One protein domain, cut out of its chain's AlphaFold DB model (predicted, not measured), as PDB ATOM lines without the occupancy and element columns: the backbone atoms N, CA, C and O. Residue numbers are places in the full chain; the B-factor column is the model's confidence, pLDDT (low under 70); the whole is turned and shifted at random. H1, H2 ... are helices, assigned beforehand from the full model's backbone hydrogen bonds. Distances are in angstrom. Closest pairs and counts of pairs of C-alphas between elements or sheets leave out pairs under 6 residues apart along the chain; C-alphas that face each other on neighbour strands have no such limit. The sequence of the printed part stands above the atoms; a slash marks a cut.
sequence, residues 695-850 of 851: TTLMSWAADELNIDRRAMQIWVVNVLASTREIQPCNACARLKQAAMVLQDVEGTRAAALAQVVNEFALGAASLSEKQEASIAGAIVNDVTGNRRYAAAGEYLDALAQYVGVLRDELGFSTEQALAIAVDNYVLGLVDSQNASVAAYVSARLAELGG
ATOM      1  N   THR A 695       9.975  37.592  56.849       59.09
ATOM      2  CA  THR A 695      11.067  38.576  56.783       59.09
ATOM      3  C   THR A 695      12.449  37.923  56.735       59.09
ATOM      4  O   THR A 695      13.290  38.354  55.948       59.09
ATOM      5  N   THR A 696      12.679  36.848  57.494       63.03
ATOM      6  CA  THR A 696      13.954  36.106  57.513       63.03
ATOM      7  C   THR A 696      14.147  35.270  56.250       63.03
ATOM      8  O   THR A 696      15.215  35.314  55.642       63.03
ATOM      9  N   LEU A 697      13.103  34.576  55.781       71.50
ATOM     10  CA  LEU A 697      13.135  33.836  54.515       71.50
ATOM     11  C   LEU A 697      13.297  34.755  53.301       71.50
ATOM     12  O   LEU A 697      14.014  34.406  52.367       71.50
ATOM     13  N   MET A 698      12.672  35.934  53.312       72.69
ATOM     14  CA  MET A 698      12.876  36.958  52.284       72.69
ATOM     15  C   MET A 698      14.272  37.573  52.356       72.69
ATOM     16  O   MET A 698      14.869  37.814  51.314       72.69
ATOM     17  N   SER A 699      14.810  37.804  53.558       71.50
ATOM     18  CA  SER A 699      16.186  38.284  53.727       71.50
ATOM     19  C   SER A 699      17.189  37.270  53.182       71.50
ATOM     20  O   SER A 699      18.063  37.641  52.407       71.50
ATOM     21  N   TRP A 700      17.029  35.993  53.534       85.19
ATOM     22  CA  TRP A 700      17.859  34.916  53.001       85.19
ATOM     23  C   TRP A 700      17.711  34.802  51.477       85.19
ATOM     24  O   TRP A 700      18.712  34.756  50.770       85.19
ATOM     25  N   ALA A 701      16.481  34.825  50.950       83.38
ATOM     26  CA  ALA A 701      16.244  34.737  49.510       83.38
ATOM     27  C   ALA A 701      16.811  35.951  48.761       83.38
ATOM     28  O   ALA A 701      17.277  35.817  47.637       83.38
ATOM     29  N   ALA A 702      16.789  37.144  49.358       82.00
ATOM     30  CA  ALA A 702      17.389  38.332  48.768       82.00
ATOM     31  C   ALA A 702      18.911  38.184  48.644       82.00
ATOM     32  O   ALA A 702      19.459  38.507  47.592       82.00
ATOM     33  N   ASP A 703      19.567  37.633  49.667       80.56
ATOM     34  CA  ASP A 703      21.003  37.356  49.634       80.56
ATOM     35  C   ASP A 703      21.340  36.260  48.604       80.56
ATOM     36  O   ASP A 703      22.223  36.455  47.771       80.56
ATOM     37  N   GLU A 704      20.586  35.153  48.598       86.94
ATOM     38  CA  GLU A 704      20.724  34.039  47.643       86.94
ATOM     39  C   GLU A 704      20.578  34.497  46.182       86.94
ATOM     40  O   GLU A 704      21.276  34.016  45.289       86.94
ATOM     41  N   LEU A 705      19.676  35.447  45.926       86.50
ATOM     42  CA  LEU A 705      19.398  35.979  44.590       86.50
ATOM     43  C   LEU A 705      20.248  37.208  44.240       86.50
ATOM     44  O   LEU A 705      20.120  37.740  43.135       86.50
ATOM     45  N   ASN A 706      21.096  37.668  45.165       82.50
ATOM     46  CA  ASN A 706      21.881  38.896  45.052       82.50
ATOM     47  C   ASN A 706      21.016  40.131  44.707       82.50
ATOM     48  O   ASN A 706      21.345  40.944  43.837       82.50
ATOM     49  N   ILE A 707      19.867  40.253  45.375       77.88
ATOM     50  CA  ILE A 707      18.900  41.348  45.232       77.88
ATOM     51  C   ILE A 707      18.960  42.218  46.491       77.88
ATOM     52  O   ILE A 707      19.024  41.711  47.607       77.88
ATOM     53  N   ASP A 708      18.896  43.544  46.334       69.94
ATOM     54  CA  ASP A 708      18.763  44.452  47.480       69.94
ATOM     55  C   ASP A 708      17.516  44.071  48.298       69.94
ATOM     56  O   ASP A 708      16.396  44.066  47.778       69.94
ATOM     57  N   ARG A 709      17.704  43.782  49.591       64.75
ATOM     58  CA  ARG A 709      16.636  43.388  50.523       64.75
ATOM     59  C   ARG A 709      15.466  44.379  50.535       64.75
ATOM     60  O   ARG A 709      14.327  43.980  50.748       64.75
ATOM     61  N   ARG A 710      15.717  45.665  50.259       58.03
ATOM     62  CA  ARG A 710      14.688  46.724  50.187       58.03
ATOM     63  C   ARG A 710      13.903  46.732  48.872       58.03
ATOM     64  O   ARG A 710      12.876  47.401  48.782       58.03
ATOM     65  N   ALA A 711      14.390  46.030  47.851       53.38
ATOM     66  CA  ALA A 711      13.767  45.925  46.535       53.38
ATOM     67  C   ALA A 711      12.878  44.678  46.387       53.38
ATOM     68  O   ALA A 711      12.060  44.628  45.466       53.38
ATOM     69  N   MET A 712      13.000  43.690  47.282       62.47
ATOM     70  CA  MET A 712      12.136  42.512  47.279       62.47
ATOM     71  C   MET A 712      10.744  42.879  47.803       62.47
ATOM     72  O   MET A 712      10.566  43.251  48.959       62.47
ATOM     73  N   GLN A 713       9.742  42.782  46.934       56.97
ATOM     74  CA  GLN A 713       8.353  43.083  47.259       56.97
ATOM     75  C   GLN A 713       7.473  41.909  46.843       56.97
ATOM     76  O   GLN A 713       7.558  41.433  45.712       56.97
ATOM     77  N   ILE A 714       6.617  41.458  47.756       57.19
ATOM     78  CA  ILE A 714       5.670  40.376  47.504       57.19
ATOM     79  C   ILE A 714       4.342  40.981  47.057       57.19
ATOM     80  O   ILE A 714       3.747  41.795  47.761       57.19
ATOM     81  N   TRP A 715       3.860  40.550  45.893       48.50
ATOM     82  CA  TRP A 715       2.593  40.996  45.326       48.50
ATOM     83  C   TRP A 715       1.720  39.791  44.996       48.50
ATOM     84  O   TRP A 715       2.167  38.846  44.352       48.50
ATOM     85  N   VAL A 716       0.449  39.842  45.389       54.34
ATOM     86  CA  VAL A 716      -0.551  38.832  45.027       54.34
ATOM     87  C   VAL A 716      -1.424  39.407  43.913       54.34
ATOM     88  O   VAL A 716      -2.081  40.428  44.103       54.34
ATOM     89  N   VAL A 717      -1.439  38.773  42.736       44.69
ATOM     90  CA  VAL A 717      -2.163  39.273  41.554       44.69
ATOM     91  C   VAL A 717      -3.106  38.190  41.020       44.69
ATOM     92  O   VAL A 717      -2.693  37.055  40.819       44.69
ATOM     93  N   ASN A 718      -4.375  38.537  40.767       43.31
ATOM     94  CA  ASN A 718      -5.412  37.649  40.202       43.31
ATOM     95  C   ASN A 718      -5.736  36.367  41.005       43.31
ATOM     96  O   ASN A 718      -6.205  35.383  40.433       43.31
ATOM     97  N   VAL A 719      -5.541  36.369  42.326       48.78
ATOM     98  CA  VAL A 719      -5.875  35.216  43.179       48.78
ATOM     99  C   VAL A 719      -7.361  35.228  43.566       48.78
ATOM    100  O   VAL A 719      -7.899  36.245  44.003       48.78
ATOM    101  N   LEU A 720      -8.043  34.088  43.405       47.59
ATOM    102  CA  LEU A 720      -9.398  33.883  43.930       47.59
ATOM    103  C   LEU A 720      -9.341  33.830  45.462       47.59
ATOM    104  O   LEU A 720      -8.584  33.046  46.019       47.59
ATOM    105  N   ALA A 721     -10.212  34.575  46.147       48.72
ATOM    106  CA  ALA A 721     -10.284  34.661  47.613       48.72
ATOM    107  C   ALA A 721     -10.615  33.334  48.351       48.72
ATOM    108  O   ALA A 721     -10.971  33.356  49.523       48.72
ATOM    109  N   SER A 722     -10.559  32.178  47.682       45.19
ATOM    110  CA  SER A 722     -10.851  30.852  48.240       45.19
ATOM    111  C   SER A 722      -9.691  29.853  48.148       45.19
ATOM    112  O   SER A 722      -9.838  28.737  48.646       45.19
ATOM    113  N   THR A 723      -8.567  30.190  47.508       44.75
ATOM    114  CA  THR A 723      -7.388  29.306  47.449       44.75
ATOM    115  C   THR A 723      -6.589  29.415  48.746       44.75
ATOM    116  O   THR A 723      -6.054  30.474  49.048       44.75
ATOM    117  N   ARG A 724      -6.532  28.321  49.520       44.00
ATOM    118  CA  ARG A 724      -5.915  28.260  50.862       44.00
ATOM    119  C   ARG A 724      -4.408  27.961  50.867       44.00
ATOM    120  O   ARG A 724      -3.835  27.834  51.937       44.00
ATOM    121  N   GLU A 725      -3.783  27.813  49.701       45.25
ATOM    122  CA  GLU A 725      -2.426  27.250  49.577       45.25
ATOM    123  C   GLU A 725      -1.358  28.260  49.124       45.25
ATOM    124  O   GLU A 725      -0.196  27.894  48.975       45.25
ATOM    125  N   ILE A 726      -1.710  29.532  48.914       52.91
ATOM    126  CA  ILE A 726      -0.752  30.542  48.439       52.91
ATOM    127  C   ILE A 726      -0.256  31.357  49.634       52.91
ATOM    128  O   ILE A 726      -0.792  32.421  49.931       52.91
ATOM    129  N   GLN A 727       0.764  30.832  50.316       59.22
ATOM    130  CA  GLN A 727       1.595  31.593  51.251       59.22
ATOM    131  C   GLN A 727       2.888  31.988  50.520       59.22
ATOM    132  O   GLN A 727       3.689  31.106  50.203       59.22
ATOM    133  N   PRO A 728       3.116  33.279  50.223       60.50
ATOM    134  CA  PRO A 728       4.279  33.740  49.458       60.50
ATOM    135  C   PRO A 728       5.639  33.300  50.021       60.50
ATOM    136  O   PRO A 728       6.599  33.114  49.282       60.50
ATOM    137  N   CYS A 729       5.711  33.076  51.331       68.94
ATOM    138  CA  CYS A 729       6.937  32.721  52.042       68.94
ATOM    139  C   CYS A 729       7.251  31.224  51.964       68.94
ATOM    140  O   CYS A 729       8.409  30.833  52.109       68.94
ATOM    141  N   ASN A 730       6.269  30.394  51.595       74.00
ATOM    142  CA  ASN A 730       6.507  28.985  51.288       74.00
ATOM    143  C   ASN A 730       7.354  28.816  50.019       74.00
ATOM    144  O   ASN A 730       8.088  27.836  49.915       74.00
ATOM    145  N   ALA A 731       7.292  29.767  49.078       77.75
ATOM    146  CA  ALA A 731       8.180  29.786  47.918       77.75
ATOM    147  C   ALA A 731       9.634  30.010  48.351       77.75
ATOM    148  O   ALA A 731      10.509  29.228  47.993       77.75
ATOM    149  N   CYS A 732       9.888  31.005  49.208       79.94
ATOM    150  CA  CYS A 732      11.220  31.251  49.764       79.94
ATOM    151  C   CYS A 732      11.724  30.079  50.626       79.94
ATOM    152  O   CYS A 732      12.895  29.722  50.537       79.94
ATOM    153  N   ALA A 733      10.854  29.432  51.412       79.00
ATOM    154  CA  ALA A 733      11.207  28.237  52.186       79.00
ATOM    155  C   ALA A 733      11.605  27.054  51.287       79.00
ATOM    156  O   ALA A 733      12.635  26.421  51.519       79.00
ATOM    157  N   ARG A 734      10.835  26.781  50.224       81.44
ATOM    158  CA  ARG A 734      11.171  25.741  49.236       81.44
ATOM    159  C   ARG A 734      12.447  26.070  48.465       81.44
ATOM    160  O   ARG A 734      13.240  25.167  48.209       81.44
ATOM    161  N   LEU A 735      12.662  27.346  48.132       87.25
ATOM    162  CA  LEU A 735      13.904  27.811  47.516       87.25
ATOM    163  C   LEU A 735      15.101  27.536  48.439       87.25
ATOM    164  O   LEU A 735      16.098  26.984  47.980       87.25
ATOM    165  N   LYS A 736      14.973  27.839  49.740       84.94
ATOM    166  CA  LYS A 736      15.995  27.565  50.764       84.94
ATOM    167  C   LYS A 736      16.293  26.083  50.922       84.94
ATOM    168  O   LYS A 736      17.456  25.695  50.939       84.94
ATOM    169  N   GLN A 737      15.260  25.251  50.973       81.38
ATOM    170  CA  GLN A 737      15.423  23.803  51.062       81.38
ATOM    171  C   GLN A 737      16.189  23.238  49.855       81.38
ATOM    172  O   GLN A 737      17.115  22.449  50.035       81.38
ATOM    173  N   ALA A 738      15.848  23.670  48.638       84.62
ATOM    174  CA  ALA A 738      16.553  23.249  47.429       84.62
ATOM    175  C   ALA A 738      18.007  23.762  47.399       84.62
ATOM    176  O   ALA A 738      18.921  23.002  47.082       84.62
ATOM    177  N   ALA A 739      18.234  25.020  47.796       85.44
ATOM    178  CA  ALA A 739      19.563  25.626  47.892       85.44
ATOM    179  C   ALA A 739      20.490  24.859  48.846       85.44
ATOM    180  O   ALA A 739      21.626  24.566  48.490       85.44
ATOM    181  N   MET A 740      20.003  24.459  50.026       81.81
ATOM    182  CA  MET A 740      20.798  23.692  50.997       81.81
ATOM    183  C   MET A 740      21.293  22.353  50.432       81.81
ATOM    184  O   MET A 740      22.420  21.945  50.710       81.81
ATOM    185  N   VAL A 741      20.484  21.679  49.605       81.75
ATOM    186  CA  VAL A 741      20.895  20.436  48.929       81.75
ATOM    187  C   VAL A 741      21.936  20.717  47.839       81.75
ATOM    188  O   VAL A 741      22.890  19.952  47.696       81.75
ATOM    189  N   LEU A 742      21.779  21.812  47.090       83.50
ATOM    190  CA  LEU A 742      22.668  22.192  45.984       83.50
ATOM    191  C   LEU A 742      24.016  22.762  46.430       83.50
ATOM    192  O   LEU A 742      25.007  22.572  45.724       83.50
ATOM    193  N   GLN A 743      24.065  23.427  47.589       82.88
ATOM    194  CA  GLN A 743      25.309  23.889  48.211       82.88
ATOM    195  C   GLN A 743      26.250  22.724  48.524       82.88
ATOM    196  O   GLN A 743      27.462  22.920  48.497       82.88
ATOM    197  N   ASP A 744      25.693  21.533  48.791       76.75
ATOM    198  CA  ASP A 744      26.419  20.273  48.981       76.75
ATOM    199  C   ASP A 744      27.693  20.454  49.823       76.75
ATOM    200  O   ASP A 744      28.796  20.150  49.378       76.75
ATOM    201  N   VAL A 745      27.543  21.000  51.037       69.94
ATOM    202  CA  VAL A 745      28.658  21.427  51.910       69.94
ATOM    203  C   VAL A 745      29.668  20.298  52.176       69.94
ATOM    204  O   VAL A 745      30.868  20.543  52.286       69.94
ATOM    205  N   GLU A 746      29.201  19.048  52.219       68.75
ATOM    206  CA  GLU A 746      30.041  17.852  52.389       68.75
ATOM    207  C   GLU A 746      30.666  17.334  51.074       68.75
ATOM    208  O   GLU A 746      31.511  16.435  51.090       68.75
ATOM    209  N   GLY A 747      30.241  17.863  49.922       71.56
ATOM    210  CA  GLY A 747      30.691  17.495  48.576       71.56
ATOM    211  C   GLY A 747      30.268  16.095  48.115       71.56
ATOM    212  O   GLY A 747      30.828  15.559  47.152       71.56
ATOM    213  N   THR A 748      29.336  15.452  48.821       75.19
ATOM    214  CA  THR A 748      28.995  14.039  48.628       75.19
ATOM    215  C   THR A 748      28.087  13.822  47.420       75.19
ATOM    216  O   THR A 748      28.275  12.845  46.683       75.19
ATOM    217  N   ARG A 749      27.146  14.735  47.155       80.69
ATOM    218  CA  ARG A 749      26.159  14.612  46.069       80.69
ATOM    219  C   ARG A 749      26.751  14.986  44.714       80.69
ATOM    220  O   ARG A 749      26.583  14.244  43.744       80.69
ATOM    221  N   ALA A 750      27.543  16.054  44.657       75.94
ATOM    222  CA  ALA A 750      28.297  16.448  43.472       75.94
ATOM    223  C   ALA A 750      29.344  15.384  43.098       75.94
ATOM    224  O   ALA A 750      29.494  15.047  41.920       75.94
ATOM    225  N   ALA A 751      30.021  14.777  44.084       76.81
ATOM    226  CA  ALA A 751      30.943  13.666  43.840       76.81
ATOM    227  C   ALA A 751      30.226  12.392  43.360       76.81
ATOM    228  O   ALA A 751      30.745  11.684  42.492       76.81
ATOM    229  N   ALA A 752      29.033  12.092  43.883       81.94
ATOM    230  CA  ALA A 752      28.212  10.981  43.407       81.94
ATOM    231  C   ALA A 752      27.766  11.202  41.954       81.94
ATOM    232  O   ALA A 752      27.953  10.318  41.113       81.94
ATOM    233  N   LEU A 753      27.287  12.405  41.627       82.00
ATOM    234  CA  LEU A 753      26.937  12.790  40.261       82.00
ATOM    235  C   LEU A 753      28.152  12.702  39.326       82.00
ATOM    236  O   LEU A 753      28.034  12.177  38.219       82.00
ATOM    237  N   ALA A 754      29.340  13.107  39.784       79.19
ATOM    238  CA  ALA A 754      30.584  12.957  39.031       79.19
ATOM    239  C   ALA A 754      30.917  11.499  38.711       79.19
ATOM    240  O   ALA A 754      31.322  11.187  37.590       79.19
ATOM    241  N   GLN A 755      30.733  10.588  39.666       77.94
ATOM    242  CA  GLN A 755      30.962   9.161  39.439       77.94
ATOM    243  C   GLN A 755      29.982   8.588  38.411       77.94
ATOM    244  O   GLN A 755      30.410   7.848  37.526       77.94
ATOM    245  N   VAL A 756      28.706   8.974  38.488       81.44
ATOM    246  CA  VAL A 756      27.670   8.537  37.541       81.44
ATOM    247  C   VAL A 756      27.935   9.091  36.140       81.44
ATOM    248  O   VAL A 756      27.941   8.343  35.168       81.44
ATOM    249  N   VAL A 757      28.234  10.385  36.006       78.31
ATOM    250  CA  VAL A 757      28.538  11.003  34.704       78.31
ATOM    251  C   VAL A 757      29.791  10.380  34.079       78.31
ATOM    252  O   VAL A 757      29.803  10.060  32.888       78.31
ATOM    253  N   ASN A 758      30.834  10.137  34.878       76.12
ATOM    254  CA  ASN A 758      32.069   9.526  34.394       76.12
ATOM    255  C   ASN A 758      31.898   8.052  33.993       76.12
ATOM    256  O   ASN A 758      32.687   7.567  33.194       76.12
ATOM    257  N   GLU A 759      30.871   7.337  34.455       76.88
ATOM    258  CA  GLU A 759      30.585   5.972  33.989       76.88
ATOM    259  C   GLU A 759      30.195   5.931  32.499       76.88
ATOM    260  O   GLU A 759      30.574   5.013  31.769       76.88
ATOM    261  N   PHE A 760      29.496   6.963  32.021       74.00
ATOM    262  CA  PHE A 760      28.967   7.035  30.654       74.00
ATOM    263  C   PHE A 760      29.725   8.025  29.752       74.00
ATOM    264  O   PHE A 760      29.561   8.007  28.523       74.00
ATOM    265  N   ALA A 761      30.566   8.889  30.334       65.06
ATOM    266  CA  ALA A 761      31.277   9.940  29.617       65.06
ATOM    267  C   ALA A 761      32.596  10.376  30.293       65.06
ATOM    268  O   ALA A 761      32.739  11.506  30.759       65.06
ATOM    269  N   LEU A 762      33.606   9.498  30.287       60.06
ATOM    270  CA  LEU A 762      34.965   9.837  30.739       60.06
ATOM    271  C   LEU A 762      35.589  10.964  29.897       60.06
ATOM    272  O   LEU A 762      35.882  10.774  28.716       60.06
ATOM    273  N   GLY A 763      35.861  12.111  30.526       57.59
ATOM    274  CA  GLY A 763      36.690  13.182  29.955       57.59
ATOM    275  C   GLY A 763      36.101  13.895  28.731       57.59
ATOM    276  O   GLY A 763      36.851  14.480  27.948       57.59
ATOM    277  N   ALA A 764      34.781  13.835  28.531       57.12
ATOM    278  CA  ALA A 764      34.112  14.512  27.425       57.12
ATOM    279  C   ALA A 764      33.910  16.010  27.728       57.12
ATOM    280  O   ALA A 764      33.355  16.364  28.762       57.12
ATOM    281  N   ALA A 765      34.321  16.885  26.803       55.81
ATOM    282  CA  ALA A 765      34.114  18.339  26.904       55.81
ATOM    283  C   ALA A 765      32.669  18.781  26.579       55.81
ATOM    284  O   ALA A 765      32.291  19.916  26.845       55.81
ATOM    285  N   SER A 766      31.874  17.892  25.983       60.47
ATOM    286  CA  SER A 766      30.450  18.069  25.678       60.47
ATOM    287  C   SER A 766      29.826  16.687  25.495       60.47
ATOM    288  O   SER A 766      30.466  15.816  24.892       60.47
ATOM    289  N   LEU A 767      28.615  16.476  26.002       69.81
ATOM    290  CA  LEU A 767      27.912  15.195  25.940       69.81
ATOM    291  C   LEU A 767      27.063  15.099  24.667       69.81
ATOM    292  O   LEU A 767      26.635  16.105  24.112       69.81
ATOM    293  N   SER A 768      26.859  13.878  24.162       76.62
ATOM    294  CA  SER A 768      25.866  13.634  23.108       76.62
ATOM    295  C   SER A 768      24.497  13.319  23.712       76.62
ATOM    296  O   SER A 768      24.422  12.686  24.763       76.62
ATOM    297  N   GLU A 769      23.422  13.633  22.987       70.81
ATOM    298  CA  GLU A 769      22.021  13.369  23.375       70.81
ATOM    299  C   GLU A 769      21.785  11.905  23.822       70.81
ATOM    300  O   GLU A 769      21.041  11.614  24.756       70.81
ATOM    301  N   LYS A 770      22.494  10.943  23.208       73.38
ATOM    302  CA  LYS A 770      22.438   9.523  23.606       73.38
ATOM    303  C   LYS A 770      23.111   9.237  24.950       73.38
ATOM    304  O   LYS A 770      22.659   8.351  25.676       73.38
ATOM    305  N   GLN A 771      24.211   9.922  25.254       75.44
ATOM    306  CA  GLN A 771      24.911   9.783  26.533       75.44
ATOM    307  C   GLN A 771      24.105  10.432  27.654       75.44
ATOM    308  O   GLN A 771      23.936   9.811  28.696       75.44
ATOM    309  N   GLU A 772      23.520  11.604  27.413       72.44
ATOM    310  CA  GLU A 772      22.629  12.274  28.367       72.44
ATOM    311  C   GLU A 772      21.412  11.408  28.703       72.44
ATOM    312  O   GLU A 772      21.122  11.177  29.877       72.44
ATOM    313  N   ALA A 773      20.755  10.839  27.687       74.94
ATOM    314  CA  ALA A 773      19.646   9.907  27.885       74.94
ATOM    315  C   ALA A 773      20.060   8.631  28.644       74.94
ATOM    316  O   ALA A 773      19.269   8.092  29.415       74.94
ATOM    317  N   SER A 774      21.298   8.155  28.464       77.44
ATOM    318  CA  SER A 774      21.812   6.991  29.204       77.44
ATOM    319  C   SER A 774      22.076   7.319  30.674       77.44
ATOM    320  O   SER A 774      21.722   6.523  31.539       77.44
ATOM    321  N   ILE A 775      22.633   8.501  30.961       77.69
ATOM    322  CA  ILE A 775      22.898   8.969  32.328       77.69
ATOM    323  C   ILE A 775      21.577   9.190  33.080       77.69
ATOM    324  O   ILE A 775      21.410   8.653  34.173       77.69
ATOM    325  N   ALA A 776      20.602   9.897  32.491       75.25
ATOM    326  CA  ALA A 776      19.277  10.041  33.114       75.25
ATOM    327  C   ALA A 776      18.578   8.696  33.293       75.25
ATOM    328  O   ALA A 776      17.997   8.440  34.342       75.25
ATOM    329  N   GLY A 777      18.655   7.819  32.288       73.12
ATOM    330  CA  GLY A 777      18.089   6.480  32.377       73.12
ATOM    331  C   GLY A 777      18.679   5.661  33.526       73.12
ATOM    332  O   GLY A 777      17.939   4.909  34.153       73.12
ATOM    333  N   ALA A 778      19.973   5.819  33.825       74.81
ATOM    334  CA  ALA A 778      20.640   5.135  34.932       74.81
ATOM    335  C   ALA A 778      20.230   5.685  36.309       74.81
ATOM    336  O   ALA A 778      20.039   4.903  37.233       74.81
ATOM    337  N   ILE A 779      20.048   7.005  36.431       77.06
ATOM    338  CA  ILE A 779      19.616   7.657  37.679       77.06
ATOM    339  C   ILE A 779      18.144   7.338  37.986       77.06
ATOM    340  O   ILE A 779      17.812   6.962  39.104       77.06
ATOM    341  N   VAL A 780      17.262   7.432  36.983       69.81
ATOM    342  CA  VAL A 780      15.809   7.237  37.149       69.81
ATOM    343  C   VAL A 780      15.438   5.770  37.382       69.81
ATOM    344  O   VAL A 780      14.493   5.475  38.109       69.81
ATOM    345  N   ASN A 781      16.158   4.833  36.763       64.25
ATOM    346  CA  ASN A 781      15.893   3.403  36.906       64.25
ATOM    347  C   ASN A 781      16.857   2.762  37.911       64.25
ATOM    348  O   ASN A 781      17.475   1.764  37.556       64.25
ATOM    349  N   ASP A 782      17.022   3.293  39.128       65.00
ATOM    350  CA  ASP A 782      17.852   2.645  40.160       65.00
ATOM    351  C   ASP A 782      17.277   1.267  40.553       65.00
ATOM    352  O   ASP A 782      16.560   1.096  41.536       65.00
ATOM    353  N   VAL A 783      17.591   0.244  39.755       49.69
ATOM    354  CA  VAL A 783      17.085  -1.126  39.919       49.69
ATOM    355  C   VAL A 783      17.778  -1.834  41.100       49.69
ATOM    356  O   VAL A 783      17.454  -2.982  41.398       49.69
ATOM    357  N   THR A 784      18.744  -1.196  41.780       50.34
ATOM    358  CA  THR A 784      19.609  -1.856  42.779       50.34
ATOM    359  C   THR A 784      19.681  -1.191  44.155       50.34
ATOM    360  O   THR A 784      20.281  -1.787  45.050       50.34
ATOM    361  N   GLY A 785      19.071  -0.018  44.364       55.72
ATOM    362  CA  GLY A 785      19.108   0.690  45.652       55.72
ATOM    363  C   GLY A 785      20.504   1.217  45.997       55.72
ATOM    364  O   GLY A 785      20.929   1.184  47.155       55.72
ATOM    365  N   ASN A 786      21.275   1.620  44.987       68.94
ATOM    366  CA  ASN A 786      22.649   2.065  45.182       68.94
ATOM    367  C   ASN A 786      22.668   3.553  45.560       68.94
ATOM    368  O   ASN A 786      22.341   4.413  44.742       68.94
ATOM    369  N   ARG A 787      23.140   3.847  46.784       67.50
ATOM    370  CA  ARG A 787      23.204   5.198  47.384       67.50
ATOM    371  C   ARG A 787      23.802   6.275  46.466       67.50
ATOM    372  O   ARG A 787      23.481   7.444  46.624       67.50
ATOM    373  N   ARG A 788      24.656   5.903  45.504       75.31
ATOM    374  CA  ARG A 788      25.285   6.846  44.563       75.31
ATOM    375  C   ARG A 788      24.324   7.386  43.501       75.31
ATOM    376  O   ARG A 788      24.381   8.575  43.214       75.31
ATOM    377  N   TYR A 789      23.454   6.550  42.923       76.75
ATOM    378  CA  TYR A 789      22.468   7.026  41.940       76.75
ATOM    379  C   TYR A 789      21.348   7.814  42.627       76.75
ATOM    380  O   TYR A 789      20.903   8.810  42.071       76.75
ATOM    381  N   ALA A 790      20.977   7.431  43.856       71.50
ATOM    382  CA  ALA A 790      20.040   8.187  44.685       71.50
ATOM    383  C   ALA A 790      20.563   9.600  45.005       71.50
ATOM    384  O   ALA A 790      19.901  10.574  44.673       71.50
ATOM    385  N   ALA A 791      21.795   9.727  45.517       77.25
ATOM    386  CA  ALA A 791      22.403  11.031  45.810       77.25
ATOM    387  C   ALA A 791      22.596  11.908  44.553       77.25
ATOM    388  O   ALA A 791      22.439  13.126  44.607       77.25
ATOM    389  N   ALA A 792      22.912  11.296  43.404       80.81
ATOM    390  CA  ALA A 792      22.970  12.001  42.122       80.81
ATOM    391  C   ALA A 792      21.578  12.463  41.646       80.81
ATOM    392  O   ALA A 792      21.463  13.532  41.050       80.81
ATOM    393  N   GLY A 793      20.536  11.670  41.911       79.25
ATOM    394  CA  GLY A 793      19.139  12.022  41.655       79.25
ATOM    395  C   GLY A 793      18.668  13.180  42.526       79.25
ATOM    396  O   GLY A 793      18.180  14.164  41.989       79.25
ATOM    397  N   GLU A 794      18.931  13.127  43.834       81.12
ATOM    398  CA  GLU A 794      18.601  14.199  44.784       81.12
ATOM    399  C   GLU A 794      19.181  15.551  44.360       81.12
ATOM    400  O   GLU A 794      18.494  16.568  44.424       81.12
ATOM    401  N   TYR A 795      20.427  15.569  43.876       83.56
ATOM    402  CA  TYR A 795      21.056  16.795  43.384       83.56
ATOM    403  C   TYR A 795      20.333  17.371  42.155       83.56
ATOM    404  O   TYR A 795      20.120  18.579  42.058       83.56
ATOM    405  N   LEU A 796      19.934  16.517  41.206       83.31
ATOM    406  CA  LEU A 796      19.226  16.942  39.993       83.31
ATOM    407  C   LEU A 796      17.773  17.343  40.275       83.31
ATOM    408  O   LEU A 796      17.277  18.293  39.669       83.31
ATOM    409  N   ASP A 797      17.113  16.660  41.207       82.75
ATOM    410  CA  ASP A 797      15.756  16.978  41.648       82.75
ATOM    411  C   ASP A 797      15.730  18.308  42.406       82.75
ATOM    412  O   ASP A 797      14.882  19.156  42.122       82.75
ATOM    413  N   ALA A 798      16.707  18.549  43.288       84.38
ATOM    414  CA  ALA A 798      16.875  19.835  43.963       84.38
ATOM    415  C   ALA A 798      17.141  20.968  42.963       84.38
ATOM    416  O   ALA A 798      16.577  22.053  43.096       84.38
ATOM    417  N   LEU A 799      17.923  20.713  41.910       86.81
ATOM    418  CA  LEU A 799      18.170  21.693  40.851       86.81
ATOM    419  C   LEU A 799      16.897  22.029  40.067       86.81
ATOM    420  O   LEU A 799      16.607  23.201  39.813       86.81
ATOM    421  N   ALA A 800      16.114  21.011  39.705       85.75
ATOM    422  CA  ALA A 800      14.836  21.196  39.030       85.75
ATOM    423  C   ALA A 800      13.830  21.940  39.919       85.75
ATOM    424  O   ALA A 800      13.115  22.821  39.437       85.75
ATOM    425  N   GLN A 801      13.806  21.629  41.216       85.19
ATOM    426  CA  GLN A 801      12.968  22.305  42.198       85.19
ATOM    427  C   GLN A 801      13.378  23.771  42.376       85.19
ATOM    428  O   GLN A 801      12.510  24.639  42.361       85.19
ATOM    429  N   TYR A 802      14.677  24.065  42.469       90.81
ATOM    430  CA  TYR A 802      15.200  25.427  42.599       90.81
ATOM    431  C   TYR A 802      14.782  26.304  41.407       90.81
ATOM    432  O   TYR A 802      14.174  27.360  41.584       90.81
ATOM    433  N   VAL A 803      15.007  25.825  40.177       89.31
ATOM    434  CA  VAL A 803      14.590  26.532  38.950       89.31
ATOM    435  C   VAL A 803      13.066  26.647  38.856       89.31
ATOM    436  O   VAL A 803      12.549  27.693  38.455       89.31
ATOM    437  N   GLY A 804      12.338  25.594  39.240       85.50
ATOM    438  CA  GLY A 804      10.877  25.575  39.258       85.50
ATOM    439  C   GLY A 804      10.294  26.636  40.187       85.50
ATOM    440  O   GLY A 804       9.424  27.394  39.771       85.50
ATOM    441  N   VAL A 805      10.823  26.766  41.406       86.06
ATOM    442  CA  VAL A 805      10.376  27.782  42.371       86.06
ATOM    443  C   VAL A 805      10.656  29.196  41.854       86.06
ATOM    444  O   VAL A 805       9.769  30.050  41.901       86.06
ATOM    445  N   LEU A 806      11.843  29.450  41.289       86.38
ATOM    446  CA  LEU A 806      12.169  30.762  40.714       86.38
ATOM    447  C   LEU A 806      11.208  31.165  39.590       86.38
ATOM    448  O   LEU A 806      10.728  32.300  39.559       86.38
ATOM    449  N   ARG A 807      10.912  30.236  38.678       86.94
ATOM    450  CA  ARG A 807      10.063  30.492  37.510       86.94
ATOM    451  C   ARG A 807       8.582  30.569  37.869       86.94
ATOM    452  O   ARG A 807       7.904  31.528  37.504       86.94
ATOM    453  N   ASP A 808       8.079  29.540  38.539       81.00
ATOM    454  CA  ASP A 808       6.643  29.298  38.679       81.00
ATOM    455  C   ASP A 808       6.049  30.008  39.899       81.00
ATOM    456  O   ASP A 808       4.854  30.308  39.906       81.00
ATOM    457  N   GLU A 809       6.869  30.310  40.912       81.19
ATOM    458  CA  GLU A 809       6.398  30.890  42.172       81.19
ATOM    459  C   GLU A 809       6.934  32.303  42.429       81.19
ATOM    460  O   GLU A 809       6.184  33.161  42.895       81.19
ATOM    461  N   LEU A 810       8.202  32.575  42.099       78.06
ATOM    462  CA  LEU A 810       8.843  33.882  42.330       78.06
ATOM    463  C   LEU A 810       8.837  34.804  41.099       78.06
ATOM    464  O   LEU A 810       9.235  35.963  41.188       78.06
ATOM    465  N   GLY A 811       8.330  34.321  39.961       77.00
ATOM    466  CA  GLY A 811       8.030  35.139  38.784       77.00
ATOM    467  C   GLY A 811       9.240  35.545  37.939       77.00
ATOM    468  O   GLY A 811       9.124  36.462  37.121       77.00
ATOM    469  N   PHE A 812      10.388  34.884  38.099       83.12
ATOM    470  CA  PHE A 812      11.527  35.071  37.203       83.12
ATOM    471  C   PHE A 812      11.215  34.497  35.818       83.12
ATOM    472  O   PHE A 812      10.564  33.462  35.677       83.12
ATOM    473  N   SER A 813      11.709  35.149  34.763       85.88
ATOM    474  CA  SER A 813      11.669  34.533  33.433       85.88
ATOM    475  C   SER A 813      12.515  33.258  33.416       85.88
ATOM    476  O   SER A 813      13.490  33.142  34.157       85.88
ATOM    477  N   THR A 814      12.181  32.318  32.531       83.56
ATOM    478  CA  THR A 814      12.958  31.085  32.349       83.56
ATOM    479  C   THR A 814      14.449  31.371  32.149       83.56
ATOM    480  O   THR A 814      15.282  30.715  32.759       83.56
ATOM    481  N   GLU A 815      14.795  32.393  31.360       82.81
ATOM    482  CA  GLU A 815      16.191  32.789  31.136       82.81
ATOM    483  C   GLU A 815      16.877  33.268  32.427       82.81
ATOM    484  O   GLU A 815      18.020  32.900  32.684       82.81
ATOM    485  N   GLN A 816      16.180  34.042  33.268       84.44
ATOM    486  CA  GLN A 816      16.721  34.532  34.541       84.44
ATOM    487  C   GLN A 816      16.882  33.415  35.575       84.44
ATOM    488  O   GLN A 816      17.922  33.339  36.219       84.44
ATOM    489  N   ALA A 817      15.880  32.543  35.721       87.94
ATOM    490  CA  ALA A 817      15.927  31.433  36.670       87.94
ATOM    491  C   ALA A 817      17.092  30.475  36.364       87.94
ATOM    492  O   ALA A 817      17.795  30.034  37.271       87.94
ATOM    493  N   LEU A 818      17.333  30.201  35.078       85.50
ATOM    494  CA  LEU A 818      18.461  29.383  34.636       85.50
ATOM    495  C   LEU A 818      19.804  30.080  34.858       85.50
ATOM    496  O   LEU A 818      20.739  29.434  35.319       85.50
ATOM    497  N   ALA A 819      19.904  31.381  34.566       84.44
ATOM    498  CA  ALA A 819      21.132  32.140  34.795       84.44
ATOM    499  C   ALA A 819      21.536  32.139  36.279       84.44
ATOM    500  O   ALA A 819      22.690  31.863  36.588       84.44
ATOM    501  N   ILE A 820      20.580  32.352  37.189       86.69
ATOM    502  CA  ILE A 820      20.815  32.329  38.642       86.69
ATOM    503  C   ILE A 820      21.298  30.946  39.100       86.69
ATOM    504  O   ILE A 820      22.294  30.840  39.811       86.69
ATOM    505  N   ALA A 821      20.636  29.872  38.655       87.50
ATOM    506  CA  ALA A 821      21.047  28.511  39.000       87.50
ATOM    507  C   ALA A 821      22.458  28.173  38.474       87.50
ATOM    508  O   ALA A 821      23.226  27.493  39.156       87.50
ATOM    509  N   VAL A 822      22.816  28.663  37.280       84.88
ATOM    510  CA  VAL A 822      24.164  28.500  36.715       84.88
ATOM    511  C   VAL A 822      25.205  29.249  37.543       84.88
ATOM    512  O   VAL A 822      26.225  28.655  37.902       84.88
ATOM    513  N   ASP A 823      24.944  30.515  37.861       84.31
ATOM    514  CA  ASP A 823      25.887  31.369  38.582       84.31
ATOM    515  C   ASP A 823      26.165  30.839  39.995       84.31
ATOM    516  O   ASP A 823      27.328  30.735  40.387       84.31
ATOM    517  N   ASN A 824      25.123  30.426  40.720       83.50
ATOM    518  CA  ASN A 824      25.256  29.984  42.108       83.50
ATOM    519  C   ASN A 824      25.815  28.556  42.235       83.50
ATOM    520  O   ASN A 824      26.596  28.289  43.147       83.50
ATOM    521  N   TYR A 825      25.444  27.637  41.331       85.62
ATOM    522  CA  TYR A 825      25.680  26.198  41.547       85.62
ATOM    523  C   TYR A 825      26.463  25.486  40.438       85.62
ATOM    524  O   TYR A 825      26.994  24.402  40.674       85.62
ATOM    525  N   VAL A 826      26.591  26.062  39.238       77.19
ATOM    526  CA  VAL A 826      27.294  25.407  38.115       77.19
ATOM    527  C   VAL A 826      28.702  25.957  37.915       77.19
ATOM    528  O   VAL A 826      29.618  25.178  37.646       77.19
ATOM    529  N   LEU A 827      28.921  27.264  38.084       72.62
ATOM    530  CA  LEU A 827      30.247  27.870  37.902       72.62
ATOM    531  C   LEU A 827      31.302  27.277  38.857       72.62
ATOM    532  O   LEU A 827      32.396  26.928  38.414       72.62
ATOM    533  N   GLY A 828      30.952  27.029  40.124       68.38
ATOM    534  CA  GLY A 828      31.851  26.374  41.088       68.38
ATOM    535  C   GLY A 828      32.231  24.926  40.722       68.38
ATOM    536  O   GLY A 828      33.310  24.439  41.073       68.38
ATOM    537  N   LEU A 829      31.392  24.229  39.945       69.44
ATOM    538  CA  LEU A 829      31.688  22.883  39.434       69.44
ATOM    539  C   LEU A 829      32.694  22.905  38.269       69.44
ATOM    540  O   LEU A 829      33.413  21.927  38.049       69.44
ATOM    541  N   VAL A 830      32.777  24.019  37.534       62.41
ATOM    542  CA  VAL A 830      33.759  24.220  36.455       62.41
ATOM    543  C   VAL A 830      35.163  24.415  37.036       62.41
ATOM    544  O   VAL A 830      36.122  23.813  36.544       62.41
ATOM    545  N   ASP A 831      35.272  25.178  38.124       58.09
ATOM    546  CA  ASP A 831      36.549  25.502  38.774       58.09
ATOM    547  C   ASP A 831      37.159  24.317  39.554       58.09
ATOM    548  O   ASP A 831      38.373  24.257  39.762       58.09
ATOM    549  N   SER A 832      36.350  23.312  39.911       58.34
ATOM    550  CA  SER A 832      36.759  22.110  40.666       58.34
ATOM    551  C   SER A 832      37.221  20.915  39.804       58.34
ATOM    552  O   SER A 832      37.336  19.798  40.303       58.34
ATOM    553  N   GLN A 833      37.537  21.124  38.516       56.69
ATOM    554  CA  GLN A 833      37.932  20.084  37.536       56.69
ATOM    555  C   GLN A 833      36.846  19.037  37.189       56.69
ATOM    556  O   GLN A 833      37.146  18.031  36.544       56.69
ATOM    557  N   ASN A 834      35.570  19.291  37.500       65.69
ATOM    558  CA  ASN A 834      34.434  18.432  37.134       65.69
ATOM    559  C   ASN A 834      33.741  18.897  35.836       65.69
ATOM    560  O   ASN A 834      32.516  19.005  35.762       65.69
ATOM    561  N   ALA A 835      34.518  19.157  34.779       65.44
ATOM    562  CA  ALA A 835      34.012  19.736  33.526       65.44
ATOM    563  C   ALA A 835      32.889  18.912  32.858       65.44
ATOM    564  O   ALA A 835      31.975  19.482  32.266       65.44
ATOM    565  N   SER A 836      32.919  17.580  32.981       65.56
ATOM    566  CA  SER A 836      31.858  16.693  32.478       65.56
ATOM    567  C   SER A 836      30.557  16.806  33.283       65.56
ATOM    568  O   SER A 836      29.477  16.703  32.707       65.56
ATOM    569  N   VAL A 837      30.643  17.069  34.592       74.06
ATOM    570  CA  VAL A 837      29.485  17.278  35.479       74.06
ATOM    571  C   VAL A 837      28.860  18.633  35.219       74.06
ATOM    572  O   VAL A 837      27.655  18.706  35.014       74.06
ATOM    573  N   ALA A 838      29.673  19.686  35.133       74.69
ATOM    574  CA  ALA A 838      29.187  21.014  34.782       74.69
ATOM    575  C   ALA A 838      28.498  21.015  33.405       74.69
ATOM    576  O   ALA A 838      27.425  21.598  33.257       74.69
ATOM    577  N   ALA A 839      29.052  20.296  32.418       73.19
ATOM    578  CA  ALA A 839      28.426  20.121  31.107       73.19
ATOM    579  C   ALA A 839      27.087  19.363  31.186       73.19
ATOM    580  O   ALA A 839      26.122  19.769  30.543       73.19
ATOM    581  N   TYR A 840      27.004  18.302  31.995       80.00
ATOM    582  CA  TYR A 840      25.768  17.536  32.190       80.00
ATOM    583  C   TYR A 840      24.676  18.340  32.906       80.00
ATOM    584  O   TYR A 840      23.527  18.356  32.472       80.00
ATOM    585  N   VAL A 841      25.038  19.041  33.981       81.06
ATOM    586  CA  VAL A 841      24.128  19.904  34.742       81.06
ATOM    587  C   VAL A 841      23.635  21.060  33.866       81.06
ATOM    588  O   VAL A 841      22.441  21.344  33.844       81.06
ATOM    589  N   SER A 842      24.515  21.654  33.053       79.19
ATOM    590  CA  SER A 842      24.141  22.689  32.077       79.19
ATOM    591  C   SER A 842      23.163  22.171  31.017       79.19
ATOM    592  O   SER A 842      22.208  22.865  30.677       79.19
ATOM    593  N   ALA A 843      23.363  20.948  30.510       77.38
ATOM    594  CA  ALA A 843      22.442  20.325  29.558       77.38
ATOM    595  C   ALA A 843      21.058  20.071  30.182       77.38
ATOM    596  O   ALA A 843      20.036  20.362  29.564       77.38
ATOM    597  N   ARG A 844      21.007  19.618  31.442       80.69
ATOM    598  CA  ARG A 844      19.744  19.434  32.183       80.69
ATOM    599  C   ARG A 844      19.016  20.744  32.458       80.69
ATOM    600  O   ARG A 844      17.795  20.803  32.342       80.69
ATOM    601  N   LEU A 845      19.754  21.803  32.770       79.62
ATOM    602  CA  LEU A 845      19.188  23.143  32.910       79.62
ATOM    603  C   LEU A 845      18.590  23.646  31.587       79.62
ATOM    604  O   LEU A 845      17.496  24.207  31.590       79.62
ATOM    605  N   ALA A 846      19.242  23.384  30.449       74.69
ATOM    606  CA  ALA A 846      18.702  23.735  29.134       74.69
ATOM    607  C   ALA A 846      17.374  23.011  28.827       74.69
ATOM    608  O   ALA A 846      16.424  23.645  28.361       74.69
ATOM    609  N   GLU A 847      17.261  21.723  29.179       76.44
ATOM    610  CA  GLU A 847      16.012  20.958  29.035       76.44
ATOM    611  C   GLU A 847      14.864  21.539  29.881       76.44
ATOM    612  O   GLU A 847      13.731  21.633  29.403       76.44
ATOM    613  N   LEU A 848      15.145  21.981  31.113       71.19
ATOM    614  CA  LEU A 848      14.162  22.643  31.988       71.19
ATOM    615  C   LEU A 848      13.690  23.999  31.432       71.19
ATOM    616  O   LEU A 848      12.593  24.463  31.766       71.19
ATOM    617  N   GLY A 849      14.506  24.615  30.573       61.06
ATOM    618  CA  GLY A 849      14.210  25.859  29.872       61.06
ATOM    619  C   GLY A 849      13.379  25.719  28.597       61.06
ATOM    620  O   GLY A 849      12.851  26.720  28.113       61.06
ATOM    621  N   GLY A 850      13.250  24.504  28.056       55.44
ATOM    622  CA  GLY A 850      12.595  24.254  26.770       55.44
ATOM    623  C   GLY A 850      13.357  24.801  25.553       55.44
ATOM    624  O   GLY A 850      12.710  25.160  24.565       55.44
TER     625      GLY A 850
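AT A GLANCE: This is residues 695 to 850 of the 851 residues of the protein "Haemagg_act domain-containing protein" of Planctomycetes bacterium B3_Pla (UniProt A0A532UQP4). The longest helix, H5, runs through the core, with H2 along one side and H6 and H7 folding back beside it in an up-and-down bundle, H5 H6 H7, each running against the one before. H3 and H4 cross the end where H5 begins, H1 packs on H2 towards the other end, and residues 717 to 725 stick out. The printed part has 156 residues with seven named helices, H1 to H7 in order, and no named strand: all helix. It is compact, with a radius of gyration of the C-alphas of 17.0 A, yet elongated, spanning 51 by 33 by 29 A.

HOW THE PARTS SIT: Start at the hub, H5, residues 787 to 809. Its closest C-alphas to H2, residues 728 to 743, are Ala 798 and Ala 738, 4.9 A apart; the two touch, opposite ways. H6, residues 814 to 831, forms a hairpin with H5, closest at C-alphas 817 and 806, 5.6 A. H6 and H7, residues 835 to 849, are a hairpin at a shallow tilt of 7 degrees, closest at C-alphas 829 and 838, 5.6 A. With residues 788 to 795 alone H5 touches H3, residues 748 to 760, about perpendicular at 73 degrees, C-alphas 792 and 753 closest at 4.5 A. Every O i to N i+4 pair is within hydrogen-bond range in H5, H7, H1, residues 695 to 704, and H4, residues 769 to 780; H2 has 11 of 12, H3 8 of 9, H6 11 of 14.

IN THESE COORDINATES: Find C-alpha 787 at (23.204, 5.198, 47.384); H5 runs 31.1 A to C-alpha 809 at (6.398, 30.890, 42.172). H6 spans 25.1 A, H2 23.3 A.

THE WHOLE: The C-alphas farthest apart, Ala 721 and Gly 763, are 54.6 A apart. The printed part has no cut; H1 to H2 is a long link. Low confidence includes residues 708 to 729.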